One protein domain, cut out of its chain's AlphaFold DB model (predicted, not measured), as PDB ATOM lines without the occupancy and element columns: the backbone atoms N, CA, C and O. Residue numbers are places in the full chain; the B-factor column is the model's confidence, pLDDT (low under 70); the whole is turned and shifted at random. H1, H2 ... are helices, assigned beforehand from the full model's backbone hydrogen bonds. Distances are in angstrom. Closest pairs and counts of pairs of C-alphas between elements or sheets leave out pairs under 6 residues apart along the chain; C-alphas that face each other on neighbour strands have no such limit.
ATOM      1  N   VAL A   2     208.873 307.447 238.314       82.75
ATOM      2  CA  VAL A   2     207.654 307.263 237.482       82.75
ATOM      3  C   VAL A   2     207.394 305.790 237.128       82.75
ATOM      4  O   VAL A   2     206.309 305.274 237.388       82.75
ATOM      5  N   GLN A   3     208.411 305.090 236.617       80.75
ATOM      6  CA  GLN A   3     208.331 303.664 236.277       80.75
ATOM      7  C   GLN A   3     208.144 302.767 237.514       80.75
ATOM      8  O   GLN A   3     207.442 301.762 237.466       80.75
ATOM      9  N   GLU A   4     208.746 303.133 238.646       85.56
ATOM     10  CA  GLU A   4     208.575 302.390 239.897       85.56
ATOM     11  C   GLU A   4     207.156 302.535 240.440       85.56
ATOM     12  O   GLU A   4     206.593 301.548 240.903       85.56
ATOM     13  N   LEU A   5     206.567 303.735 240.362       87.00
ATOM     14  CA  LEU A   5     205.177 303.963 240.749       87.00
ATOM     15  C   LEU A   5     204.229 303.207 239.817       87.00
ATOM     16  O   LEU A   5     203.344 302.523 240.311       87.00
ATOM     17  N   LEU A   6     204.463 303.250 238.500       84.19
ATOM     18  CA  LEU A   6     203.706 302.470 237.515       84.19
ATOM     19  C   LEU A   6     203.693 300.971 237.855       84.19
ATOM     20  O   LEU A   6     202.639 300.341 237.813       84.19
ATOM     21  N   ASN A   7     204.855 300.416 238.210       84.69
ATOM     22  CA  ASN A   7     205.005 298.992 238.504       84.69
ATOM     23  C   ASN A   7     204.500 298.590 239.902       84.69
ATOM     24  O   ASN A   7     204.159 297.427 240.101       84.69
ATOM     25  N   LYS A   8     204.483 299.511 240.875       91.06
ATOM     26  CA  LYS A   8     204.084 299.232 242.270       91.06
ATOM     27  C   LYS A   8     202.624 299.575 242.570       91.06
ATOM     28  O   LYS A   8     201.983 298.839 243.311       91.06
ATOM     29  N   ASP A   9     202.111 300.681 242.033       90.44
ATOM     30  CA  ASP A   9     200.749 301.170 242.270       90.44
ATOM     31  C   ASP A   9     200.207 301.909 241.039       90.44
ATOM     32  O   ASP A   9     200.400 303.115 240.836       90.44
ATOM     33  N   ARG A  10     199.448 301.160 240.236       86.06
ATOM     34  CA  ARG A  10     198.818 301.673 239.024       86.06
ATOM     35  C   ARG A  10     197.822 302.805 239.304       86.06
ATOM     36  O   ARG A  10     197.766 303.759 238.536       86.06
ATOM     37  N   SER A  11     197.070 302.739 240.402       88.56
ATOM     38  CA  SER A  11     196.038 303.738 240.712       88.56
ATOM     39  C   SER A  11     196.644 305.068 241.154       88.56
ATOM     40  O   SER A  11     196.145 306.132 240.781       88.56
ATOM     41  N   ALA A  12     197.727 305.033 241.933       89.19
ATOM     42  CA  ALA A  12     198.479 306.234 242.282       89.19
ATOM     43  C   ALA A  12     199.177 306.841 241.056       89.19
ATOM     44  O   ALA A  12     199.173 308.063 240.897       89.19
ATOM     45  N   PHE A  13     199.723 306.004 240.167       87.69
ATOM     46  CA  PHE A  13     200.287 306.443 238.891       87.69
ATOM     47  C   PHE A  13     199.241 307.145 238.012       87.69
ATOM     48  O   PHE A  13     199.480 308.267 237.565       87.69
ATOM     49  N   ASP A  14     198.071 306.533 237.822       86.62
ATOM     50  CA  ASP A  14     196.985 307.083 237.006       86.62
ATOM     51  C   ASP A  14     196.487 308.431 237.560       86.62
ATOM     52  O   ASP A  14     196.253 309.363 236.797       86.62
ATOM     53  N   LYS A  15     196.398 308.583 238.889       87.44
ATOM     54  CA  LYS A  15     196.012 309.854 239.535       87.44
ATOM     55  C   LYS A  15     197.081 310.943 239.430       87.44
ATOM     56  O   LYS A  15     196.734 312.112 239.311       87.44
ATOM     57  N   LYS A  16     198.362 310.576 239.543       85.44
ATOM     58  CA  LYS A  16     199.479 311.536 239.571       85.44
ATOM     59  C   LYS A  16     199.896 311.978 238.169       85.44
ATOM     60  O   LYS A  16     200.191 313.152 237.980       85.44
ATOM     61  N   TYR A  17     199.935 311.051 237.212       83.06
ATOM     62  CA  TYR A  17     200.485 311.286 235.874       83.06
ATOM     63  C   TYR A  17     199.460 311.139 234.744       83.06
ATOM     64  O   TYR A  17     199.674 311.718 233.684       83.06
ATOM     65  N   GLY A  18     198.370 310.379 234.929       76.31
ATOM     66  CA  GLY A  18     197.319 310.206 233.909       76.31
ATOM     67  C   GLY A  18     197.809 309.666 232.557       76.31
ATOM     68  O   GLY A  18     197.163 309.888 231.533       76.31
ATOM     69  N   ALA A  19     198.969 309.006 232.542       77.12
ATOM     70  CA  ALA A  19     199.700 308.603 231.345       77.12
ATOM     71  C   ALA A  19     199.613 307.085 231.095       77.12
ATOM     72  O   ALA A  19     198.835 306.377 231.717       77.12
ATOM     73  N   SER A  20     200.399 306.534 230.171       75.62
ATOM     74  CA  SER A  20     200.457 305.091 229.888       75.62
ATOM     75  C   SER A  20     199.069 304.450 229.728       75.62
ATOM     76  O   SER A  20     198.755 303.477 230.417       75.62
ATOM     77  N   PHE A  21     198.244 304.972 228.821       74.56
ATOM     78  CA  PHE A  21     196.908 304.444 228.510       74.56
ATOM     79  C   PHE A  21     195.811 304.644 229.581       74.56
ATOM     80  O   PHE A  21     194.750 304.046 229.432       74.56
ATOM     81  N   THR A  22     195.975 305.507 230.604       79.56
ATOM     82  CA  THR A  22     194.857 305.867 231.520       79.56
ATOM     83  C   THR A  22     193.662 306.463 230.761       79.56
ATOM     84  O   THR A  22     192.521 306.072 230.986       79.56
ATOM     85  N   PHE A  23     193.927 307.384 229.824       81.38
ATOM     86  CA  PHE A  23     192.926 308.003 228.950       81.38
ATOM     87  C   PHE A  23     193.394 307.927 227.497       81.38
ATOM     88  O   PHE A  23     194.088 308.816 227.010       81.38
ATOM     89  N   TRP A  24     193.027 306.855 226.792       73.88
ATOM     90  CA  TRP A  24     193.552 306.548 225.453       73.88
ATOM     91  C   TRP A  24     193.392 307.688 224.424       73.88
ATOM     92  O   TRP A  24     194.290 307.909 223.619       73.88
ATOM     93  N   MET A  25     192.305 308.468 224.489       80.00
ATOM     94  CA  MET A  25     192.077 309.607 223.580       80.00
ATOM     95  C   MET A  25     192.850 310.884 223.949       80.00
ATOM     96  O   MET A  25     192.893 311.812 223.149       80.00
ATOM     97  N   LEU A  26     193.437 310.955 225.148       78.06
ATOM     98  CA  LEU A  26     194.145 312.131 225.669       78.06
ATOM     99  C   LEU A  26     195.627 311.832 225.949       78.06
ATOM    100  O   LEU A  26     196.266 312.522 226.739       78.06
ATOM    101  N   MET A  27     196.175 310.776 225.342       73.06
ATOM    102  CA  MET A  27     197.556 310.374 225.587       73.06
ATOM    103  C   MET A  27     198.552 311.347 224.959       73.06
ATOM    104  O   MET A  27     198.540 311.565 223.749       73.06
ATOM    105  N   ASP A  28     199.506 311.807 225.763       76.44
ATOM    106  CA  ASP A  28     200.766 312.352 225.264       76.44
ATOM    107  C   ASP A  28     201.757 311.201 225.035       76.44
ATOM    108  O   ASP A  28     202.477 310.757 225.936       76.44
ATOM    109  N   THR A  29     201.759 310.640 223.828       76.75
ATOM    110  CA  THR A  29     202.643 309.522 223.471       76.75
ATOM    111  C   THR A  29     204.125 309.906 223.491       76.75
ATOM    112  O   THR A  29     204.954 309.044 223.775       76.75
ATOM    113  N   ASN A  30     204.469 311.183 223.288       76.50
ATOM    114  CA  ASN A  30     205.854 311.654 223.351       76.50
ATOM    115  C   ASN A  30     206.388 311.620 224.786       76.50
ATOM    116  O   ASN A  30     207.518 311.188 225.013       76.50
ATOM    117  N   MET A  31     205.572 312.023 225.764       77.38
ATOM    118  CA  MET A  31     205.934 311.915 227.179       77.38
ATOM    119  C   MET A  31     206.046 310.451 227.623       77.38
ATOM    120  O   MET A  31     206.979 310.083 228.332       77.38
ATOM    121  N   ASN A  32     205.147 309.584 227.144       75.44
ATOM    122  CA  ASN A  32     205.189 308.151 227.454       75.44
ATOM    123  C   ASN A  32     206.495 307.476 227.012       75.44
ATOM    124  O   ASN A  32     207.016 306.631 227.738       75.44
ATOM    125  N   LEU A  33     207.046 307.862 225.856       78.25
ATOM    126  CA  LEU A  33     208.308 307.312 225.350       78.25
ATOM    127  C   LEU A  33     209.499 307.597 226.278       78.25
ATOM    128  O   LEU A  33     210.410 306.781 226.351       78.25
ATOM    129  N   GLN A  34     209.483 308.703 227.030       79.56
ATOM    130  CA  GLN A  34     210.559 309.034 227.977       79.56
ATOM    131  C   GLN A  34     210.603 308.086 229.182       79.56
ATOM    132  O   GLN A  34     211.639 307.951 229.829       79.56
ATOM    133  N   TRP A  35     209.478 307.442 229.499       74.94
ATOM    134  CA  TRP A  35     209.349 306.499 230.614       74.94
ATOM    135  C   TRP A  35     209.264 305.047 230.148       74.94
ATOM    136  O   TRP A  35     209.080 304.149 230.975       74.94
ATOM    137  N   ALA A  36     209.379 304.812 228.840       79.31
ATOM    138  CA  ALA A  36     209.363 303.476 228.286       79.31
ATOM    139  C   ALA A  36     210.592 302.699 228.795       79.31
ATOM    140  O   ALA A  36     211.718 303.198 228.693       79.31
ATOM    141  N   PRO A  37     210.411 301.489 229.355       81.06
ATOM    142  CA  PRO A  37     211.544 300.631 229.667       81.06
ATOM    143  C   PRO A  37     212.343 300.330 228.391       81.06
ATOM    144  O   PRO A  37     211.753 300.232 227.312       81.06
ATOM    145  N   PRO A  38     213.668 300.130 228.496       83.19
ATOM    146  CA  PRO A  38     214.450 299.671 227.361       83.19
ATOM    147  C   PRO A  38     213.946 298.304 226.894       83.19
ATOM    148  O   PRO A  38     213.646 297.427 227.709       83.19
ATOM    149  N   SER A  39     213.891 298.112 225.579       86.25
ATOM    150  CA  SER A  39     213.485 296.836 225.000       86.25
ATOM    151  C   SER A  39     214.458 295.716 225.346       86.25
ATOM    152  O   SER A  39     215.681 295.889 225.345       86.25
ATOM    153  N   VAL A  40     213.887 294.547 225.618       90.88
ATOM    154  CA  VAL A  40     214.593 293.307 225.955       90.88
ATOM    155  C   VAL A  40     214.505 292.312 224.803       90.88
ATOM    156  O   VAL A  40     213.618 292.408 223.951       90.88
ATOM    157  N   GLU A  41     215.421 291.347 224.756       89.88
ATOM    158  CA  GLU A  41     215.353 290.275 223.760       89.88
ATOM    159  C   GLU A  41     214.092 289.412 223.962       89.88
ATOM    160  O   GLU A  41     213.725 289.140 225.109       89.88
ATOM    161  N   PRO A  42     213.413 288.980 222.880       89.31
ATOM    162  CA  PRO A  42     213.811 289.091 221.467       89.31
ATOM    163  C   PRO A  42     213.339 290.375 220.753       89.31
ATOM    164  O   PRO A  42     213.624 290.566 219.575       89.31
ATOM    165  N   TYR A  43     212.591 291.255 221.427       86.88
ATOM    166  CA  TYR A  43     212.000 292.463 220.824       86.88
ATOM    167  C   TYR A  43     213.027 293.557 220.516       86.88
ATOM    168  O   TYR A  43     212.824 294.376 219.620       86.88
ATOM    169  N   LYS A  44     214.152 293.551 221.234       91.38
ATOM    170  CA  LYS A  44     215.269 294.473 221.020       91.38
ATOM    171  C   LYS A  44     215.869 294.348 219.617       91.38
ATOM    172  O   LYS A  44     216.143 295.370 218.994       91.38
ATOM    173  N   GLN A  45     216.030 293.128 219.101       91.19
ATOM    174  CA  GLN A  45     216.622 292.885 217.784       91.19
ATOM    175  C   GLN A  45     215.912 293.634 216.630       91.19
ATOM    176  O   GLN A  45     216.594 294.371 215.910       91.19
ATOM    177  N   PRO A  46     214.585 293.501 216.416       90.31
ATOM    178  CA  PRO A  46     213.899 294.246 215.363       90.31
ATOM    179  C   PRO A  46     213.864 295.756 215.632       90.31
ATOM    180  O   PRO A  46     213.968 296.527 214.681       90.31
ATOM    181  N   GLU A  47     213.773 296.204 216.890       87.50
ATOM    182  CA  GLU A  47     213.818 297.638 217.207       87.50
ATOM    183  C   GLU A  47     215.170 298.252 216.822       87.50
ATOM    184  O   GLU A  47     215.219 299.218 216.056       87.50
ATOM    185  N   ASP A  48     216.270 297.672 217.305       89.69
ATOM    186  CA  ASP A  48     217.622 298.167 217.042       89.69
ATOM    187  C   ASP A  48     217.958 298.109 215.546       89.69
ATOM    188  O   ASP A  48     218.614 299.015 215.031       89.69
ATOM    189  N   TRP A  49     217.434 297.117 214.814       90.31
ATOM    190  CA  TRP A  49     217.570 297.058 213.359       90.31
ATOM    191  C   TRP A  49     216.957 298.279 212.655       90.31
ATOM    192  O   TRP A  49     217.504 298.729 211.654       90.31
ATOM    193  N   THR A  50     215.864 298.858 213.160       85.62
ATOM    194  CA  THR A  50     215.225 300.029 212.523       85.62
ATOM    195  C   THR A  50     215.919 301.362 212.827       85.62
ATOM    196  O   THR A  50     215.743 302.336 212.084       85.62
ATOM    197  N   LYS A  51     216.740 301.435 213.885       85.62
ATOM    198  CA  LYS A  51     217.378 302.685 214.329       85.62
ATOM    199  C   LYS A  51     218.283 303.268 213.242       85.62
ATOM    200  O   LYS A  51     219.109 302.587 212.641       85.62
TER     201      LYS A  51
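This is residues 2 to 51 of the 137 residues of a protein of Paenibacillus sp. OT2-17 (UniProt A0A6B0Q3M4). A small helical hairpin, H1 and H2, lies at one end and the short helix H4 at the other, with H3 on the loose strand of chain between them; residues 40 to 46, of which 44 to 46 belong to H4, stick out. The printed part has 50 residues with four named helices, H1 to H4 in order, and no named strand: all helix. It is loose, with a radius of gyration of the C-alphas of 12.9 A and spans of 36 by 24 by 14 A.

H1, residues 2 to 8, begins at C-alpha 2 (207.654, 307.263, 237.482) and is 10.0 A long. H2, residues 10 to 17, measures 10.3 A. H3 is residues 29 to 34, 9.1 A. H4, residues 44 to 50, 10.2 A, ends at C-alpha 50 (215.225, 300.029, 212.523).

H1 and H2 touch as a hairpin, at a shallow tilt of 19 degrees, opposite ways; their closest C-alphas, Leu 6 and Phe 13, are 5.4 A apart. H3 and H4 touch no helix. Every O i to N i+4 pair is within hydrogen-bond range in H1, H2 and H4; in H3, 1 of 2.

The C-alphas farthest apart, Lys 15 and Trp 49, are 36.2 A apart. The printed part has no cut. The link from H2 to H3 is long. No printed residue is under 70 in pLDDT.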